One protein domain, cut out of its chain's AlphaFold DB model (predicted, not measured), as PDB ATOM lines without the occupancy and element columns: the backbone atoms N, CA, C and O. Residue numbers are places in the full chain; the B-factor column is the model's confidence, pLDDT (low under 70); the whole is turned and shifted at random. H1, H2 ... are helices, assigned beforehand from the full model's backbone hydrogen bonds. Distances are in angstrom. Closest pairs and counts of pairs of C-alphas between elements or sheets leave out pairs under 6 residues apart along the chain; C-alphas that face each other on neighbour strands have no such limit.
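AT A GLANCE: This is residues 502 to 651 of the 651 residues of the protein "S5A_REDUCTASE domain-containing protein" of Trichoderma arundinaceum (UniProt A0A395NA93). Three long helices, H1, H3 and H5, stand side by side in a row with H3 in the middle, running in alternating directions; H6 carries on past the end of H5, and the whole makes a rod. Small H4 lies across one end of H3 and H5, while H7 folds back near H6 and short H2 packs on H1. The printed part has 150 residues with seven named helices, H1 to H7 in order, and no named strand; the class is all helix. It is loose, with a radius of gyration of the C-alphas of 19.7 A, and spans 60 by 28 by 28 A.

HOW THE PARTS SIT: Begin at H1, residues 506 to 537, the longest helix. It touches H3, residues 557 to 577, at a shallow tilt of 17 degrees, opposite ways; look at the closest C-alphas, Trp 515 and Leu 565, 3.9 A apart. With residues 525 to 528 alone, H1 touches H2, residues 549 to 552, closest at the C-alphas of Ala 525 and Leu 550, 6.1 A. On from H3, find H5, residues 591 to 616: the two touch at a shallow tilt of 11 degrees, opposite ways, closest at the C-alphas of Trp 566 and Pro 606, 4.9 A. H5 has a kink of 40 degrees near residue 606. With residues 591 to 598 alone, H5 touches H4, residues 580 to 585, about perpendicular at 74 degrees; their closest C-alphas, Gln 583 and Gly 594, are 6.1 A apart. H5 and H6, residues 618 to 630, touch only at the corner, closest at the C-alphas of Leu 613 and Ile 619, 5.8 A. H6 and H7, residues 634 to 642, are close but not clearly touching, with the C-alphas of Tyr 630 and Tyr 636 6.4 A apart. H1 and H5 are apart. In H1, H4, H6 and H7 every O i to N i+4 pair is within hydrogen-bond range; H3 has 16 of 17 and H5 20 of 22, and H2 is too short for such a pair.

IN THESE COORDINATES: Find C-alpha 506 at (70.800, 38.254, 179.706); from there H1 runs 46.4 A to C-alpha 537 at (53.994, 0.079, 200.094). H3 is 30.1 A long, H5 35.5 A and H6 18.3 A. H7 ends at C-alpha 642, (59.083, 3.791, 173.703).

THE WHOLE: The C-alphas farthest apart, Lys 539 and Ser 589, are 62.9 A apart. The printed part has no cut and ends at the chain's last residue, 651. The link from H1 to H2, 11 residues, is long; the others are tight. Mean pLDDT of the printed part is 91.7; look at residue 651 for the one value under 70.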
ATOM      1  N   PRO A 502      76.771  45.366 184.095       89.12
ATOM      2  CA  PRO A 502      75.462  45.936 184.397       89.12
ATOM      3  C   PRO A 502      74.751  45.185 185.529       89.12
ATOM      4  O   PRO A 502      75.018  44.003 185.773       89.12
ATOM      5  N   THR A 503      73.792  45.838 186.190       84.81
ATOM      6  CA  THR A 503      73.065  45.256 187.332       84.81
ATOM      7  C   THR A 503      72.490  43.877 187.016       84.81
ATOM      8  O   THR A 503      72.652  42.967 187.824       84.81
ATOM      9  N   VAL A 504      71.916  43.700 185.821       91.31
ATOM     10  CA  VAL A 504      71.411  42.426 185.288       91.31
ATOM     11  C   VAL A 504      71.858  42.281 183.833       91.31
ATOM     12  O   VAL A 504      71.837  43.250 183.074       91.31
ATOM     13  N   ILE A 505      72.266  41.077 183.437       93.75
ATOM     14  CA  ILE A 505      72.598  40.712 182.054       93.75
ATOM     15  C   ILE A 505      71.755  39.517 181.595       93.75
ATOM     16  O   ILE A 505      71.235  38.760 182.411       93.75
ATOM     17  N   ALA A 506      71.638  39.313 180.279       96.38
ATOM     18  CA  ALA A 506      70.800  38.254 179.706       96.38
ATOM     19  C   ALA A 506      71.127  36.852 180.255       96.38
ATOM     20  O   ALA A 506      70.224  36.060 180.506       96.38
ATOM     21  N   THR A 507      72.405  36.552 180.501       96.19
ATOM     22  CA  THR A 507      72.822  35.259 181.060       96.19
ATOM     23  C   THR A 507      72.385  35.058 182.506       96.19
ATOM     24  O   THR A 507      72.176  33.911 182.884       96.19
ATOM     25  N   ASP A 508      72.202  36.126 183.296       95.25
ATOM     26  CA  ASP A 508      71.627  36.007 184.641       95.25
ATOM     27  C   ASP A 508      70.195  35.475 184.526       95.25
ATOM     28  O   ASP A 508      69.852  34.470 185.138       95.25
ATOM     29  N   VAL A 509      69.380  36.111 183.677       97.38
ATOM     30  CA  VAL A 509      67.973  35.744 183.475       97.38
ATOM     31  C   VAL A 509      67.861  34.333 182.908       97.38
ATOM     32  O   VAL A 509      67.129  33.511 183.453       97.38
ATOM     33  N   ILE A 510      68.615  34.030 181.849       98.25
ATOM     34  CA  ILE A 510      68.595  32.715 181.197       98.25
ATOM     35  C   ILE A 510      69.079  31.633 182.166       98.25
ATOM     36  O   ILE A 510      68.393  30.634 182.359       98.25
ATOM     37  N   GLY A 511      70.236  31.827 182.802       98.19
ATOM     38  CA  GLY A 511      70.828  30.824 183.682       98.19
ATOM     39  C   GLY A 511      70.001  30.565 184.941       98.19
ATOM     40  O   GLY A 511      69.767  29.407 185.281       98.19
ATOM     41  N   ILE A 512      69.481  31.615 185.588       98.31
ATOM     42  CA  ILE A 512      68.586  31.472 186.749       98.31
ATOM     43  C   ILE A 512      67.275  30.795 186.338       98.31
ATOM     44  O   ILE A 512      66.810  29.906 187.046       98.31
ATOM     45  N   SER A 513      66.704  31.140 185.178       98.56
ATOM     46  CA  SER A 513      65.474  30.499 184.685       98.56
ATOM     47  C   SER A 513      65.680  29.013 184.389       98.56
ATOM     48  O   SER A 513      64.868  28.187 184.803       98.56
ATOM     49  N   ILE A 514      66.788  28.654 183.729       98.56
ATOM     50  CA  ILE A 514      67.161  27.255 183.480       98.56
ATOM     51  C   ILE A 514      67.354  26.518 184.808       98.56
ATOM     52  O   ILE A 514      66.887  25.390 184.955       98.56
ATOM     53  N   TRP A 515      67.997  27.155 185.791       98.56
ATOM     54  CA  TRP A 515      68.191  26.554 187.105       98.56
ATOM     55  C   TRP A 515      66.873  26.299 187.829       98.56
ATOM     56  O   TRP A 515      66.650  25.186 188.297       98.56
ATOM     57  N   LEU A 516      65.976  27.288 187.871       98.56
ATOM     58  CA  LEU A 516      64.660  27.149 188.497       98.56
ATOM     59  C   LEU A 516      63.833  26.053 187.819       98.56
ATOM     60  O   LEU A 516      63.224  25.236 188.507       98.56
ATOM     61  N   ALA A 517      63.855  25.996 186.485       98.19
ATOM     62  CA  ALA A 517      63.178  24.953 185.725       98.19
ATOM     63  C   ALA A 517      63.761  23.562 186.025       98.19
ATOM     64  O   ALA A 517      63.003  22.635 186.301       98.19
ATOM     65  N   GLY A 518      65.091  23.417 186.023       98.19
ATOM     66  CA  GLY A 518      65.767  22.158 186.346       98.19
ATOM     67  C   GLY A 518      65.496  21.694 187.777       98.19
ATOM     68  O   GLY A 518      65.127  20.539 187.987       98.19
ATOM     69  N   PHE A 519      65.584  22.608 188.746       98.00
ATOM     70  CA  PHE A 519      65.304  22.341 190.155       98.00
ATOM     71  C   PHE A 519      63.846  21.917 190.372       98.00
ATOM     72  O   PHE A 519      63.589  20.899 191.011       98.00
ATOM     73  N   ALA A 520      62.885  22.638 189.787       97.44
ATOM     74  CA  ALA A 520      61.475  22.260 189.850       97.44
ATOM     75  C   ALA A 520      61.227  20.888 189.204       97.44
ATOM     76  O   ALA A 520      60.505  20.066 189.766       97.44
ATOM     77  N   TYR A 521      61.852  20.611 188.058       96.94
ATOM     78  CA  TYR A 521      61.716  19.333 187.361       96.94
ATOM     79  C   TYR A 521      62.264  18.161 188.191       96.94
ATOM     80  O   TYR A 521      61.608  17.125 188.298       96.94
ATOM     81  N   GLU A 522      63.426  18.337 188.828       96.31
ATOM     82  CA  GLU A 522      64.012  17.357 189.751       96.31
ATOM     83  C   GLU A 522      63.096  17.105 190.957       96.31
ATOM     84  O   GLU A 522      62.757  15.957 191.254       96.31
ATOM     85  N   VAL A 523      62.633  18.175 191.613       95.56
ATOM     86  CA  VAL A 523      61.754  18.094 192.789       95.56
ATOM     87  C   VAL A 523      60.443  17.383 192.454       95.56
ATOM     88  O   VAL A 523      60.021  16.499 193.200       95.56
ATOM     89  N   LEU A 524      59.810  17.721 191.328       96.00
ATOM     90  CA  LEU A 524      58.567  17.087 190.888       96.00
ATOM     91  C   LEU A 524      58.768  15.606 190.549       96.00
ATOM     92  O   LEU A 524      57.938  14.779 190.927       96.00
ATOM     93  N   ALA A 525      59.863  15.258 189.870       95.50
ATOM     94  CA  ALA A 525      60.182  13.874 189.535       95.50
ATOM     95  C   ALA A 525      60.388  13.021 190.792       95.50
ATOM     96  O   ALA A 525      59.813  11.937 190.916       95.50
ATOM     97  N   ASP A 526      61.156  13.519 191.757       93.88
ATOM     98  CA  ASP A 526      61.387  12.797 193.005       93.88
ATOM     99  C   ASP A 526      60.119  12.719 193.863       93.88
ATOM    100  O   ASP A 526      59.835  11.661 194.421       93.88
ATOM    101  N   ALA A 527      59.300  13.776 193.915       91.62
ATOM    102  CA  ALA A 527      58.018  13.750 194.619       91.62
ATOM    103  C   ALA A 527      57.051  12.714 194.021       91.62
ATOM    104  O   ALA A 527      56.438  11.944 194.765       91.62
ATOM    105  N   GLN A 528      56.954  12.636 192.687       94.50
ATOM    106  CA  GLN A 528      56.163  11.610 191.996       94.50
ATOM    107  C   GLN A 528      56.667  10.203 192.326       94.50
ATOM    108  O   GLN A 528      55.874   9.323 192.661       94.50
ATOM    109  N   LYS A 529      57.989   9.998 192.302       91.31
ATOM    110  CA  LYS A 529      58.606   8.710 192.630       91.31
ATOM    111  C   LYS A 529      58.369   8.307 194.083       91.31
ATOM    112  O   LYS A 529      58.014   7.158 194.342       91.31
ATOM    113  N   SER A 530      58.541   9.228 195.026       89.62
ATOM    114  CA  SER A 530      58.303   8.980 196.450       89.62
ATOM    115  C   SER A 530      56.834   8.691 196.740       89.62
ATOM    116  O   SER A 530      56.540   7.764 197.496       89.62
ATOM    117  N   LYS A 531      55.910   9.426 196.107       90.81
ATOM    118  CA  LYS A 531      54.470   9.166 196.206       90.81
ATOM    119  C   LYS A 531      54.131   7.763 195.701       90.81
ATOM    120  O   LYS A 531      53.550   6.994 196.457       90.81
ATOM    121  N   TRP A 532      54.581   7.406 194.498       91.69
ATOM    122  CA  TRP A 532      54.355   6.079 193.918       91.69
ATOM    123  C   TRP A 532      54.938   4.958 194.789       91.69
ATOM    124  O   TRP A 532      54.280   3.966 195.076       91.69
ATOM    125  N   GLN A 533      56.159   5.121 195.311       85.69
ATOM    126  CA  GLN A 533      56.747   4.125 196.216       85.69
ATOM    127  C   GLN A 533      55.955   3.971 197.519       85.69
ATOM    128  O   GLN A 533      55.847   2.860 198.041       85.69
ATOM    129  N   ARG A 534      55.417   5.068 198.059       85.50
ATOM    130  CA  ARG A 534      54.564   5.039 199.250       85.50
ATOM    131  C   ARG A 534      53.239   4.332 198.964       85.50
ATOM    132  O   ARG A 534      52.850   3.474 199.743       85.50
ATOM    133  N   GLU A 535      52.590   4.639 197.847       88.12
ATOM    134  CA  GLU A 535      51.330   4.003 197.436       88.12
ATOM    135  C   GLU A 535      51.513   2.502 197.163       88.12
ATOM    136  O   GLU A 535      50.703   1.698 197.627       88.12
ATOM    137  N   LYS A 536      52.640   2.107 196.555       85.38
ATOM    138  CA  LYS A 536      53.031   0.698 196.403       85.38
ATOM    139  C   LYS A 536      53.199  -0.009 197.750       85.38
ATOM    140  O   LYS A 536      52.732  -1.130 197.919       85.38
ATOM    141  N   LYS A 537      53.846   0.634 198.731       81.62
ATOM    142  CA  LYS A 537      53.994   0.079 200.094       81.62
ATOM    143  C   LYS A 537      52.647  -0.071 200.807       81.62
ATOM    144  O   LYS A 537      52.459  -1.038 201.537       81.62
ATOM    145  N   LEU A 538      51.721   0.857 200.571       84.94
ATOM    146  CA  LEU A 538      50.356   0.827 201.102       84.94
ATOM    147  C   LEU A 538      49.417  -0.108 200.319       84.94
ATOM    148  O   LEU A 538      48.242  -0.193 200.664       84.94
ATOM    149  N   LYS A 539      49.919  -0.812 199.293       87.62
ATOM    150  CA  LYS A 539      49.142  -1.703 198.413       87.62
ATOM    151  C   LYS A 539      47.929  -1.011 197.772       87.62
ATOM    152  O   LYS A 539      46.886  -1.628 197.589       87.62
ATOM    153  N   LEU A 540      48.060   0.277 197.446       83.50
ATOM    154  CA  LEU A 540      47.014   1.042 196.750       83.50
ATOM    155  C   LEU A 540      47.025   0.807 195.234       83.50
ATOM    156  O   LEU A 540      46.054   1.127 194.555       83.50
ATOM    157  N   HIS A 541      48.120   0.262 194.705       86.81
ATOM    158  CA  HIS A 541      48.246  -0.164 193.318       86.81
ATOM    159  C   HIS A 541      49.211  -1.350 193.207       86.81
ATOM    160  O   HIS A 541      50.136  -1.491 194.014       86.81
ATOM    161  N   ASP A 542      49.057  -2.128 192.136       84.81
ATOM    162  CA  ASP A 542      49.897  -3.296 191.834       84.81
ATOM    163  C   ASP A 542      50.935  -3.020 190.732       84.81
ATOM    164  O   ASP A 542      51.612  -3.928 190.248       84.81
ATOM    165  N   GLU A 543      51.093  -1.753 190.322       84.94
ATOM    166  CA  GLU A 543      52.088  -1.375 189.313       84.94
ATOM    167  C   GLU A 543      53.509  -1.791 189.710       84.94
ATOM    168  O   GLU A 543      54.003  -1.557 190.825       84.94
ATOM    169  N   GLU A 544      54.219  -2.383 188.755       85.12
ATOM    170  CA  GLU A 544      55.522  -2.973 189.031       85.12
ATOM    171  C   GLU A 544      56.671  -1.982 188.897       85.12
ATOM    172  O   GLU A 544      57.593  -1.984 189.721       85.12
ATOM    173  N   PHE A 545      56.549  -1.062 187.949       87.44
ATOM    174  CA  PHE A 545      57.468   0.038 187.710       87.44
ATOM    175  C   PHE A 545      56.682   1.299 187.335       87.44
ATOM    176  O   PHE A 545      55.585   1.219 186.791       87.44
ATOM    177  N   LEU A 546      57.247   2.462 187.653       88.88
ATOM    178  CA  LEU A 546      56.599   3.755 187.451       88.88
ATOM    179  C   LEU A 546      56.678   4.177 185.977       88.88
ATOM    180  O   LEU A 546      57.770   4.403 185.456       88.88
ATOM    181  N   THR A 547      55.521   4.310 185.327       90.56
ATOM    182  CA  THR A 547      55.391   4.680 183.903       90.56
ATOM    183  C   THR A 547      54.605   5.969 183.665       90.56
ATOM    184  O   THR A 547      54.524   6.432 182.529       90.56
ATOM    185  N   SER A 548      54.035   6.562 184.714       88.81
ATOM    186  CA  SER A 548      53.163   7.736 184.646       88.81
ATOM    187  C   SER A 548      53.891   9.038 185.016       88.81
ATOM    188  O   SER A 548      55.050   9.050 185.440       88.81
ATOM    189  N   GLY A 549      53.229  10.181 184.807       92.56
ATOM    190  CA  GLY A 549      53.794  11.496 185.123       92.56
ATOM    191  C   GLY A 549      55.036  11.821 184.288       92.56
ATOM    192  O   GLY A 549      55.068  11.573 183.082       92.56
ATOM    193  N   LEU A 550      56.081  12.361 184.922       94.19
ATOM    194  CA  LEU A 550      57.348  12.686 184.257       94.19
ATOM    195  C   LEU A 550      58.102  11.432 183.790       94.19
ATOM    196  O   LEU A 550      58.840  11.499 182.807       94.19
ATOM    197  N   PHE A 551      57.859  10.281 184.424       93.25
ATOM    198  CA  PHE A 551      58.454   8.998 184.038       93.25
ATOM    199  C   PHE A 551      57.854   8.421 182.745       93.25
ATOM    200  O   PHE A 551      58.444   7.528 182.140       93.25
ATOM    201  N   SER A 552      56.726   8.970 182.272       92.12
ATOM    202  CA  SER A 552      56.212   8.702 180.919       92.12
ATOM    203  C   SER A 552      56.981   9.465 179.831       92.12
ATOM    204  O   SER A 552      56.964   9.080 178.663       92.12
ATOM    205  N   LYS A 553      57.643  10.573 180.196       93.75
ATOM    206  CA  LYS A 553      58.323  11.479 179.258       93.75
ATOM    207  C   LYS A 553      59.793  11.127 179.086       93.75
ATOM    208  O   LYS A 553      60.308  11.195 177.973       93.75
ATOM    209  N   SER A 554      60.464  10.738 180.163       94.88
ATOM    210  CA  SER A 554      61.774  10.094 180.121       94.88
ATOM    211  C   SER A 554      61.924   9.127 181.287       94.88
ATOM    212  O   SER A 554      61.243   9.251 182.298       94.88
ATOM    213  N   ARG A 555      62.824   8.150 181.162       93.62
ATOM    214  CA  ARG A 555      63.040   7.123 182.194       93.62
ATOM    215  C   ARG A 555      63.732   7.668 183.446       93.62
ATOM    216  O   ARG A 555      63.541   7.131 184.533       93.62
ATOM    217  N   PHE A 556      64.514   8.737 183.294       94.62
ATOM    218  CA  PHE A 556      65.275   9.373 184.373       94.62
ATOM    219  C   PHE A 556      65.054  10.898 184.414       94.62
ATOM    220  O   PHE A 556      65.989  11.668 184.169       94.62
ATOM    221  N   PRO A 557      63.822  11.360 184.703       95.94
ATOM    222  CA  PRO A 557      63.478  12.779 184.663       95.94
ATOM    223  C   PRO A 557      64.186  13.587 185.760       95.94
ATOM    224  O   PRO A 557      64.587  14.721 185.522       95.94
ATOM    225  N   ASN A 558      64.418  12.991 186.931       94.94
ATOM    226  CA  ASN A 558      65.159  13.619 188.025       94.94
ATOM    227  C   ASN A 558      66.615  13.937 187.627       94.94
ATOM    228  O   ASN A 558      67.085  15.044 187.862       94.94
ATOM    229  N   TYR A 559      67.299  13.024 186.925       95.38
ATOM    230  CA  TYR A 559      68.663  13.265 186.431       95.38
ATOM    231  C   TYR A 559      68.715  14.339 185.339       95.38
ATOM    232  O   TYR A 559      69.689  15.081 185.248       95.38
ATOM    233  N   PHE A 560      67.671  14.446 184.511       96.81
ATOM    234  CA  PHE A 560      67.553  15.554 183.565       96.81
ATOM    235  C   PHE A 560      67.428  16.895 184.300       96.81
ATOM    236  O   PHE A 560      68.106  17.850 183.921       96.81
ATOM    237  N   GLY A 561      66.617  16.953 185.363       96.88
ATOM    238  CA  GLY A 561      66.494  18.132 186.222       96.88
ATOM    239  C   GLY A 561      67.833  18.562 186.828       96.88
ATOM    240  O   GLY A 561      68.222  19.720 186.678       96.88
ATOM    241  N   GLU A 562      68.590  17.612 187.386       96.38
ATOM    242  CA  GLU A 562      69.910  17.864 187.979       96.38
ATOM    243  C   GLU A 562      70.927  18.390 186.946       96.38
ATOM    244  O   GLU A 562      71.599  19.400 187.158       96.38
ATOM    245  N   ILE A 563      71.026  17.771 185.766       97.56
ATOM    246  CA  ILE A 563      71.929  18.265 184.707       97.56
ATOM    247  C   ILE A 563      71.496  19.662 184.240       97.56
ATOM    248  O   ILE A 563      72.338  20.534 184.005       97.56
ATOM    249  N   THR A 564      70.186  19.890 184.120       98.19
ATOM    250  CA  THR A 564      69.619  21.170 183.683       98.19
ATOM    251  C   THR A 564      69.940  22.276 184.678       98.19
ATOM    252  O   THR A 564      70.406  23.337 184.265       98.19
ATOM    253  N   LEU A 565      69.783  22.038 185.984       98.00
ATOM    254  CA  LEU A 565      70.063  23.079 186.969       98.00
ATOM    255  C   LEU A 565      71.550  23.434 187.030       98.00
ATOM    256  O   LEU A 565      71.891  24.617 187.021       98.00
ATOM    257  N   TRP A 566      72.454  22.452 186.958       98.06
ATOM    258  CA  TRP A 566      73.892  22.742 186.903       98.06
ATOM    259  C   TRP A 566      74.285  23.469 185.616       98.06
ATOM    260  O   TRP A 566      75.169  24.328 185.635       98.06
ATOM    261  N   THR A 567      73.583  23.188 184.515       98.12
ATOM    262  CA  THR A 567      73.743  23.926 183.258       98.12
ATOM    263  C   THR A 567      73.305  25.378 183.430       98.12
ATOM    264  O   THR A 567      74.049  26.274 183.047       98.12
ATOM    265  N   GLY A 568      72.169  25.636 184.086       98.00
ATOM    266  CA  GLY A 568      71.702  26.991 184.393       98.00
ATOM    267  C   GLY A 568      72.690  27.790 185.246       98.00
ATOM    268  O   GLY A 568      73.013  28.936 184.919       98.00
ATOM    269  N   LEU A 569      73.256  27.162 186.286       97.56
ATOM    270  CA  LEU A 569      74.285  27.779 187.129       97.56
ATOM    271  C   LEU A 569      75.550  28.124 186.322       97.56
ATOM    272  O   LEU A 569      76.092  29.228 186.448       97.56
ATOM    273  N   ALA A 570      76.000  27.205 185.462       97.81
ATOM    274  CA  ALA A 570      77.134  27.427 184.570       97.81
ATOM    275  C   ALA A 570      76.852  28.532 183.539       97.81
ATOM    276  O   ALA A 570      77.728  29.361 183.291       97.81
ATOM    277  N   THR A 571      75.640  28.608 182.980       97.50
ATOM    278  CA  THR A 571      75.231  29.655 182.030       97.50
ATOM    279  C   THR A 571      75.254  31.042 182.668       97.50
ATOM    280  O   THR A 571      75.850  31.956 182.094       97.50
ATOM    281  N   ALA A 572      74.669  31.198 183.862       96.88
ATOM    282  CA  ALA A 572      74.690  32.470 184.589       96.88
ATOM    283  C   ALA A 572      76.131  32.916 184.881       96.88
ATOM    284  O   ALA A 572      76.519  34.046 184.586       96.88
ATOM    285  N   THR A 573      76.950  31.983 185.369       95.88
ATOM    286  CA  THR A 573      78.355  32.228 185.710       95.88
ATOM    287  C   THR A 573      79.204  32.569 184.481       95.88
ATOM    288  O   THR A 573      79.993  33.510 184.510       95.88
ATOM    289  N   THR A 574      79.039  31.855 183.368       94.06
ATOM    290  CA  THR A 574      79.880  32.038 182.175       94.06
ATOM    291  C   THR A 574      79.730  33.438 181.583       94.06
ATOM    292  O   THR A 574      80.726  34.051 181.207       94.06
ATOM    293  N   GLY A 575      78.516  33.998 181.556       91.94
ATOM    294  CA  GLY A 575      78.306  35.361 181.052       91.94
ATOM    295  C   GLY A 575      78.991  36.451 181.887       91.94
ATOM    296  O   GLY A 575      79.362  37.500 181.351       91.94
ATOM    297  N   ILE A 576      79.208  36.179 183.177       92.69
ATOM    298  CA  ILE A 576      79.977  37.021 184.103       92.69
ATOM    299  C   ILE A 576      81.474  36.848 183.828       92.69
ATOM    300  O   ILE A 576      82.188  37.825 183.603       92.69
ATOM    301  N   LEU A 577      81.952  35.603 183.802       92.44
ATOM    302  CA  LEU A 577      83.377  35.292 183.672       92.44
ATOM    303  C   LEU A 577      83.947  35.562 182.268       92.44
ATOM    304  O   LEU A 577      85.153  35.741 182.116       92.44
ATOM    305  N   ALA A 578      83.100  35.663 181.242       91.94
ATOM    306  CA  ALA A 578      83.505  36.014 179.881       91.94
ATOM    307  C   ALA A 578      83.978  37.477 179.729       91.94
ATOM    308  O   ALA A 578      84.493  37.855 178.677       91.94
ATOM    309  N   ARG A 579      83.819  38.324 180.756       91.44
ATOM    310  CA  ARG A 579      84.214  39.740 180.710       91.44
ATOM    311  C   ARG A 579      85.709  39.913 180.982       91.44
ATOM    312  O   ARG A 579      86.247  39.350 181.934       91.44
ATOM    313  N   LEU A 580      86.370  40.765 180.196       91.06
ATOM    314  CA  LEU A 580      87.817  40.996 180.284       91.06
ATOM    315  C   LEU A 580      88.310  41.394 181.697       91.06
ATOM    316  O   LEU A 580      89.251  40.755 182.172       91.06
ATOM    317  N   PRO A 581      87.675  42.343 182.423       89.94
ATOM    318  CA  PRO A 581      88.130  42.715 183.772       89.94
ATOM    319  C   PRO A 581      88.050  41.553 184.774       89.94
ATOM    320  O   PRO A 581      88.845  41.447 185.710       89.94
ATOM    321  N   ILE A 582      87.098  40.642 184.558       91.44
ATOM    322  CA  ILE A 582      86.868  39.475 185.409       91.44
ATOM    323  C   ILE A 582      87.938  38.410 185.153       91.44
ATOM    324  O   ILE A 582      88.498  37.851 186.094       91.44
ATOM    325  N   GLN A 583      88.297  38.183 183.890       92.38
ATOM    326  CA  GLN A 583      89.374  37.261 183.512       92.38
ATOM    327  C   GLN A 583      90.718  37.690 184.100       92.38
ATOM    328  O   GLN A 583      91.428  36.869 184.677       92.38
ATOM    329  N   GLN A 584      91.029  38.983 184.016       89.81
ATOM    330  CA  GLN A 584      92.252  39.548 184.587       89.81
ATOM    331  C   GLN A 584      92.292  39.393 186.111       89.81
ATOM    332  O   GLN A 584      93.330  39.040 186.667       89.81
ATOM    333  N   THR A 585      91.150  39.561 186.784       87.88
ATOM    334  CA  THR A 585      91.024  39.337 188.235       87.88
ATOM    335  C   THR A 585      91.347  37.893 188.628       87.88
ATOM    336  O   THR A 585      91.974  37.651 189.659       87.88
ATOM    337  N   LEU A 586      90.975  36.921 187.792       89.81
ATOM    338  CA  LEU A 586      91.311  35.507 187.988       89.81
ATOM    339  C   LEU A 586      92.756  35.161 187.578       89.81
ATOM    340  O   LEU A 586      93.189  34.021 187.760       89.81
ATOM    341  N   GLY A 587      93.523  36.132 187.075       88.88
ATOM    342  CA  GLY A 587      94.898  35.948 186.608       88.88
ATOM    343  C   GLY A 587      95.003  35.286 185.235       88.88
ATOM    344  O   GLY A 587      96.006  34.637 184.951       88.88
ATOM    345  N   LEU A 588      93.970  35.412 184.401       89.06
ATOM    346  CA  LEU A 588      93.962  34.917 183.025       89.06
ATOM    347  C   LEU A 588      94.346  36.042 182.055       89.06
ATOM    348  O   LEU A 588      94.030  37.208 182.287       89.06
ATOM    349  N   SER A 589      94.990  35.685 180.939       79.88
ATOM    350  CA  SER A 589      95.516  36.621 179.928       79.88
ATOM    351  C   SER A 589      94.449  37.458 179.206       79.88
ATOM    352  O   SER A 589      94.788  38.397 178.489       79.88
ATOM    353  N   GLY A 590      93.165  37.160 179.421       83.06
ATOM    354  CA  GLY A 590      92.053  37.844 178.774       83.06
ATOM    355  C   GLY A 590      91.801  37.372 177.337       83.06
ATOM    356  O   GLY A 590      92.446  36.452 176.830       83.06
ATOM    357  N   GLY A 591      90.838  38.006 176.667       87.44
ATOM    358  CA  GLY A 591      90.537  37.755 175.254       87.44
ATOM    359  C   GLY A 591      89.908  36.378 174.980       87.44
ATOM    360  O   GLY A 591      89.372  35.747 175.893       87.44
ATOM    361  N   PRO A 592      89.954  35.883 173.729       89.62
ATOM    362  CA  PRO A 592      89.289  34.634 173.342       89.62
ATOM    363  C   PRO A 592      89.734  33.408 174.155       89.62
ATOM    364  O   PRO A 592      88.901  32.589 174.536       89.62
ATOM    365  N   LEU A 593      91.028  33.307 174.483       88.88
ATOM    366  CA  LEU A 593      91.558  32.220 175.314       88.88
ATOM    367  C   LEU A 593      91.077  32.316 176.769       88.88
ATOM    368  O   LEU A 593      90.744  31.296 177.368       88.88
ATOM    369  N   GLY A 594      90.980  33.529 177.326       89.25
ATOM    370  CA  GLY A 594      90.396  33.754 178.651       89.25
ATOM    371  C   GLY A 594      88.912  33.383 178.707       89.25
ATOM    372  O   GLY A 594      88.472  32.740 179.664       89.25
ATOM    373  N   ILE A 595      88.148  33.715 177.661       90.81
ATOM    374  CA  ILE A 595      86.737  33.319 177.523       90.81
ATOM    375  C   ILE A 595      86.622  31.795 177.446       90.81
ATOM    376  O   ILE A 595      85.820  31.208 178.171       90.81
ATOM    377  N   LEU A 596      87.441  31.138 176.621       92.12
ATOM    378  CA  LEU A 596      87.437  29.682 176.493       92.12
ATOM    379  C   LEU A 596      87.785  28.993 177.817       92.12
ATOM    380  O   LEU A 596      87.094  28.055 178.213       92.12
ATOM    381  N   ALA A 597      88.809  29.475 178.525       90.94
ATOM    382  CA  ALA A 597      89.225  28.924 179.811       90.94
ATOM    383  C   ALA A 597      88.121  29.066 180.869       90.94
ATOM    384  O   ALA A 597      87.749  28.089 181.517       90.94
ATOM    385  N   THR A 598      87.549  30.264 181.015       90.06
ATOM    386  CA  THR A 598      86.487  30.525 182.001       90.06
ATOM    387  C   THR A 598      85.182  29.795 181.695       90.06
ATOM    388  O   THR A 598      84.539  29.275 182.612       90.06
ATOM    389  N   SER A 599      84.817  29.694 180.415       90.75
ATOM    390  CA  SER A 599      83.653  28.923 179.968       90.75
ATOM    391  C   SER A 599      83.867  27.436 180.240       90.75
ATOM    392  O   SER A 599      83.032  26.805 180.881       90.75
ATOM    393  N   THR A 600      85.020  26.885 179.850       92.00
ATOM    394  CA  THR A 600      85.360  25.477 180.107       92.00
ATOM    395  C   THR A 600      85.261  25.153 181.594       92.00
ATOM    396  O   THR A 600      84.565  24.212 181.960       92.00
ATOM    397  N   LEU A 601      85.877  25.963 182.462       91.94
ATOM    398  CA  LEU A 601      85.852  25.744 183.912       91.94
ATOM    399  C   LEU A 601      84.440  25.840 184.516       91.94
ATOM    400  O   LEU A 601      84.128  25.091 185.438       91.94
ATOM    401  N   SER A 602      83.572  26.706 183.986       93.31
ATOM    402  CA  SER A 602      82.173  26.796 184.430       93.31
ATOM    403  C   SER A 602      81.373  25.554 184.034       93.31
ATOM    404  O   SER A 602      80.606  25.021 184.837       93.31
ATOM    405  N   PHE A 603      81.580  25.063 182.810       96.06
ATOM    406  CA  PHE A 603      80.874  23.904 182.263       96.06
ATOM    407  C   PHE A 603      81.434  22.550 182.728       96.06
ATOM    408  O   PHE A 603      80.776  21.533 182.504       96.06
ATOM    409  N   VAL A 604      82.564  22.514 183.452       95.81
ATOM    410  CA  VAL A 604      83.026  21.308 184.172       95.81
ATOM    411  C   VAL A 604      81.911  20.748 185.055       95.81
ATOM    412  O   VAL A 604      81.698  19.543 185.063       95.81
ATOM    413  N   SER A 605      81.167  21.615 185.744       96.38
ATOM    414  CA  SER A 605      80.097  21.236 186.674       96.38
ATOM    415  C   SER A 605      78.967  20.428 185.998       96.38
ATOM    416  O   SER A 605      78.796  19.250 186.331       96.38
ATOM    417  N   PRO A 606      78.230  20.958 185.000       97.25
ATOM    418  CA  PRO A 606      77.200  20.182 184.305       97.25
ATOM    419  C   PRO A 606      77.760  19.021 183.473       97.25
ATOM    420  O   PRO A 606      77.116  17.976 183.395       97.25
ATOM    421  N   ALA A 607      78.953  19.153 182.877       97.12
ATOM    422  CA  ALA A 607      79.566  18.059 182.122       97.12
ATOM    423  C   ALA A 607      79.917  16.872 183.030       97.12
ATOM    424  O   ALA A 607      79.671  15.718 182.671       97.12
ATOM    425  N   PHE A 608      80.445  17.149 184.223       96.00
ATOM    426  CA  PHE A 608      80.766  16.137 185.219       96.00
ATOM    427  C   PHE A 608      79.503  15.475 185.782       96.00
ATOM    428  O   PHE A 608      79.442  14.246 185.828       96.00
ATOM    429  N   ALA A 609      78.466  16.256 186.108       95.25
ATOM    430  CA  ALA A 609      77.163  15.722 186.514       95.25
ATOM    431  C   ALA A 609      76.578  14.795 185.434       95.25
ATOM    432  O   ALA A 609      76.214  13.651 185.712       95.25
ATOM    433  N   ALA A 610      76.569  15.240 184.173       96.31
ATOM    434  CA  ALA A 610      76.091  14.434 183.055       96.31
ATOM    435  C   ALA A 610      76.914  13.153 182.866       96.31
ATOM    436  O   ALA A 610      76.344  12.084 182.650       96.31
ATOM    437  N   PHE A 611      78.242  13.223 182.982       95.44
ATOM    438  CA  PHE A 611      79.110  12.051 182.900       95.44
ATOM    439  C   PHE A 611      78.803  11.035 184.008       95.44
ATOM    440  O   PHE A 611      78.549   9.865 183.710       95.44
ATOM    441  N   LEU A 612      78.757  11.472 185.271       92.94
ATOM    442  CA  LEU A 612      78.462  10.585 186.396       92.94
ATOM    443  C   LEU A 612      77.084   9.939 186.260       92.94
ATOM    444  O   LEU A 612      76.957   8.718 186.388       92.94
ATOM    445  N   LEU A 613      76.066  10.737 185.941       93.56
ATOM    446  CA  LEU A 613      74.695  10.260 185.849       93.56
ATOM    447  C   LEU A 613      74.478   9.367 184.627       93.56
ATOM    448  O   LEU A 613      73.800   8.357 184.734       93.56
ATOM    449  N   VAL A 614      75.056   9.664 183.463       94.00
ATOM    450  CA  VAL A 614      74.762   8.907 182.232       94.00
ATOM    451  C   VAL A 614      75.679   7.699 182.038       94.00
ATOM    452  O   VAL A 614      75.270   6.729 181.383       94.00
ATOM    453  N   LYS A 615      76.912   7.745 182.566       90.44
ATOM    454  CA  LYS A 615      77.973   6.774 182.245       90.44
ATOM    455  C   LYS A 615      78.532   5.998 183.432       90.44
ATOM    456  O   LYS A 615      79.016   4.897 183.195       90.44
ATOM    457  N   VAL A 616      78.465   6.514 184.661       87.19
ATOM    458  CA  VAL A 616      79.122   5.874 185.815       87.19
ATOM    459  C   VAL A 616      78.105   5.288 186.788       87.19
ATOM    460  O   VAL A 616      77.951   4.073 186.860       87.19
ATOM    461  N   SER A 617      77.403   6.138 187.535       78.69
ATOM    462  CA  SER A 617      76.564   5.718 188.654       78.69
ATOM    463  C   SER A 617      75.076   5.775 188.320       78.69
ATOM    464  O   SER A 617      74.393   4.763 188.430       78.69
ATOM    465  N   GLY A 618      74.563   6.929 187.887       84.00
ATOM    466  CA  GLY A 618      73.123   7.214 187.863       84.00
ATOM    467  C   GLY A 618      72.292   6.202 187.070       84.00
ATOM    468  O   GLY A 618      71.630   5.323 187.628       84.00
ATOM    469  N   ILE A 619      72.286   6.351 185.751       89.81
ATOM    470  CA  ILE A 619      71.483   5.567 184.821       89.81
ATOM    471  C   ILE A 619      71.996   4.127 184.695       89.81
ATOM    472  O   ILE A 619      71.167   3.230 184.825       89.81
ATOM    473  N   PRO A 620      73.302   3.849 184.487       89.06
ATOM    474  CA  PRO A 620      73.768   2.480 184.256       89.06
ATOM    475  C   PRO A 620      73.458   1.524 185.413       89.06
ATOM    476  O   PRO A 620      72.953   0.429 185.175       89.06
ATOM    477  N   LEU A 621      73.685   1.944 186.666       84.88
ATOM    478  CA  LEU A 621      73.394   1.100 187.830       84.88
ATOM    479  C   LEU A 621      71.885   0.900 188.015       84.88
ATOM    480  O   LEU A 621      71.437  -0.196 188.357       84.88
ATOM    481  N   SER A 622      71.094   1.946 187.761       85.88
ATOM    482  CA  SER A 622      69.635   1.873 187.868       85.88
ATOM    483  C   SER A 622      69.033   0.964 186.792       85.88
ATOM    484  O   SER A 622      68.219   0.101 187.110       85.88
ATOM    485  N   GLU A 623      69.451   1.119 185.532       88.00
ATOM    486  CA  GLU A 623      69.011   0.274 184.416       88.00
ATOM    487  C   GLU A 623      69.414  -1.181 184.633       88.00
ATOM    488  O   GLU A 623      68.556  -2.045 184.515       88.00
ATOM    489  N   ALA A 624      70.655  -1.464 185.040       87.19
ATOM    490  CA  ALA A 624      71.092  -2.832 185.315       87.19
ATOM    491  C   ALA A 624      70.234  -3.508 186.399       87.19
ATOM    492  O   ALA A 624      69.869  -4.678 186.276       87.19
ATOM    493  N   LYS A 625      69.858  -2.760 187.447       85.50
ATOM    494  CA  LYS A 625      68.962  -3.253 188.501       85.50
ATOM    495  C   LYS A 625      67.555  -3.541 187.973       85.50
ATOM    496  O   LYS A 625      66.977  -4.566 188.332       85.50
ATOM    497  N   TYR A 626      66.999  -2.655 187.146       87.62
ATOM    498  CA  TYR A 626      65.674  -2.852 186.557       87.62
ATOM    499  C   TYR A 626      65.660  -3.971 185.518       87.62
ATOM    500  O   TYR A 626      64.759  -4.800 185.548       87.62
ATOM    501  N   ASP A 627      66.680  -4.060 184.671       91.00
ATOM    502  CA  ASP A 627      66.819  -5.102 183.654       91.00
ATOM    503  C   ASP A 627      66.966  -6.484 184.292       91.00
ATOM    504  O   ASP A 627      66.318  -7.427 183.858       91.00
ATOM    505  N   LYS A 628      67.724  -6.599 185.389       90.44
ATOM    506  CA  LYS A 628      67.811  -7.852 186.151       90.44
ATOM    507  C   LYS A 628      66.466  -8.276 186.753       90.44
ATOM    508  O   LYS A 628      66.232  -9.463 186.937       90.44
ATOM    509  N   ARG A 629      65.603  -7.320 187.114       88.06
ATOM    510  CA  ARG A 629      64.331  -7.593 187.802       88.06
ATOM    511  C   ARG A 629      63.152  -7.789 186.849       88.06
ATOM    512  O   ARG A 629      62.258  -8.572 187.149       88.06
ATOM    513  N   TYR A 630      63.121  -7.043 185.750       91.19
ATOM    514  CA  TYR A 630      61.968  -6.923 184.854       91.19
ATOM    515  C   TYR A 630      62.302  -7.239 183.393       91.19
ATOM    516  O   TYR A 630      61.419  -7.143 182.544       91.19
ATOM    517  N   GLY A 631      63.546  -7.619 183.088       88.12
ATOM    518  CA  GLY A 631      64.036  -7.822 181.724       88.12
ATOM    519  C   GLY A 631      63.224  -8.818 180.904       88.12
ATOM    520  O   GLY A 631      63.052  -8.592 179.712       88.12
ATOM    521  N   ASP A 632      62.653  -9.848 181.531       92.88
ATOM    522  CA  ASP A 632      61.855 -10.874 180.845       92.88
ATOM    523  C   ASP A 632      60.409 -10.436 180.554       92.88
ATOM    524  O   ASP A 632      59.673 -11.114 179.834       92.88
ATOM    525  N   ARG A 633      59.968  -9.295 181.098       92.88
ATOM    526  CA  ARG A 633      58.591  -8.826 180.934       92.88
ATOM    527  C   ARG A 633      58.416  -8.007 179.658       92.88
ATOM    528  O   ARG A 633      59.136  -7.038 179.414       92.88
ATOM    529  N   LYS A 634      57.381  -8.340 178.884       93.69
ATOM    530  CA  LYS A 634      57.053  -7.652 177.623       93.69
ATOM    531  C   LYS A 634      56.668  -6.183 177.824       93.69
ATOM    532  O   LYS A 634      57.135  -5.335 177.071       93.69
ATOM    533  N   ASP A 635      55.876  -5.880 178.852       92.12
ATOM    534  CA  ASP A 635      55.435  -4.514 179.171       92.12
ATOM    535  C   ASP A 635      56.614  -3.594 179.532       92.12
ATOM    536  O   ASP A 635      56.694  -2.457 179.065       92.12
ATOM    537  N   TYR A 636      57.583  -4.100 180.299       91.94
ATOM    538  CA  TYR A 636      58.811  -3.380 180.630       91.94
ATOM    539  C   TYR A 636      59.686  -3.125 179.395       91.94
ATOM    540  O   TYR A 636      60.174  -2.008 179.205       91.94
ATOM    541  N   GLN A 637      59.867  -4.130 178.532       93.38
ATOM    542  CA  GLN A 637      60.626  -3.979 177.286       93.38
ATOM    543  C   GLN A 637      59.987  -2.942 176.350       93.38
ATOM    544  O   GLN A 637      60.691  -2.097 175.791       93.38
ATOM    545  N   GLU A 638      58.660  -2.971 176.205       93.12
ATOM    546  CA  GLU A 638      57.912  -2.018 175.386       93.12
ATOM    547  C   GLU A 638      58.014  -0.593 175.941       93.12
ATOM    548  O   GLU A 638      58.369   0.337 175.209       93.12
ATOM    549  N   TRP A 639      57.810  -0.420 177.249       91.69
ATOM    550  CA  TRP A 639      58.001   0.869 177.910       91.69
ATOM    551  C   TRP A 639      59.428   1.398 177.729       91.69
ATOM    552  O   TRP A 639      59.616   2.567 177.379       91.69
ATOM    553  N   LYS A 640      60.444   0.545 177.899       92.31
ATOM    554  CA  LYS A 640      61.858   0.919 177.752       92.31
ATOM    555  C   LYS A 640      62.210   1.339 176.323       92.31
ATOM    556  O   LYS A 640      63.039   2.234 176.148       92.31
ATOM    557  N   LYS A 641      61.589   0.711 175.319       92.56
ATOM    558  CA  LYS A 641      61.754   1.043 173.897       92.56
ATOM    559  C   LYS A 641      61.094   2.377 173.541       92.56
ATOM    560  O   LYS A 641      61.687   3.166 172.810       92.56
ATOM    561  N   ASN A 642      59.895   2.627 174.064       91.88
ATOM    562  CA  ASN A 642      59.083   3.791 173.703       91.88
ATOM    563  C   ASN A 642      59.387   5.043 174.545       91.88
ATOM    564  O   ASN A 642      59.045   6.154 174.136       91.88
ATOM    565  N   THR A 643      60.050   4.885 175.695       93.06
ATOM    566  CA  THR A 643      60.359   5.984 176.619       93.06
ATOM    567  C   THR A 643      61.834   6.397 176.515       93.06
ATOM    568  O   THR A 643      62.729   5.599 176.837       93.06
ATOM    569  N   PRO A 644      62.134   7.651 176.118       94.44
ATOM    570  CA  PRO A 644      63.501   8.156 176.040       94.44
ATOM    571  C   PRO A 644      64.277   7.994 177.347       94.44
ATOM    572  O   PRO A 644      63.727   8.065 178.445       94.44
ATOM    573  N   ARG A 645      65.595   7.801 177.238       92.44
ATOM    574  CA  ARG A 645      66.451   7.535 178.404       92.44
ATOM    575  C   ARG A 645      66.539   8.737 179.350       92.44
ATOM    576  O   ARG A 645      66.316   8.578 180.541       92.44
ATOM    577  N   LEU A 646      66.852   9.922 178.829       92.81
ATOM    578  CA  LEU A 646      67.146  11.112 179.640       92.81
ATOM    579  C   LEU A 646      66.336  12.332 179.194       92.81
ATOM    580  O   LEU A 646      65.569  12.872 179.985       92.81
ATOM    581  N   ILE A 647      66.490  12.742 177.931       93.50
ATOM    582  CA  ILE A 647      65.818  13.925 177.380       93.50
ATOM    583  C   ILE A 647      64.307  13.649 177.303       93.50
ATOM    584  O   ILE A 647      63.926  12.685 176.631       93.50
ATOM    585  N   PRO A 648      63.458  14.444 177.981       89.94
ATOM    586  CA  PRO A 648      62.013  14.252 177.965       89.94
ATOM    587  C   PRO A 648      61.431  14.361 176.557       89.94
ATOM    588  O   PRO A 648      61.799  15.252 175.790       89.94
ATOM    589  N   ARG A 649      60.481  13.483 176.232       87.88
ATOM    590  CA  ARG A 649      59.679  13.613 175.016       87.88
ATOM    591  C   ARG A 649      58.672  14.745 175.193       87.88
ATOM    592  O   ARG A 649      57.673  14.603 175.900       87.88
ATOM    593  N   PHE A 650      58.926  15.869 174.551       73.00
ATOM    594  CA  PHE A 650      57.872  16.826 174.250       73.00
ATOM    595  C   PHE A 650      57.235  16.328 172.948       73.00
ATOM    596  O   PHE A 650      57.994  15.933 172.071       73.00
ATOM    597  N   TRP A 651      55.896  16.272 172.879       51.50
ATOM    598  CA  TRP A 651      55.066  15.677 171.804       51.50
ATOM    599  C   TRP A 651      55.188  14.147 171.611       51.50
ATOM    600  O   TRP A 651      56.245  13.600 171.236       51.50
TER     601      TRP A 651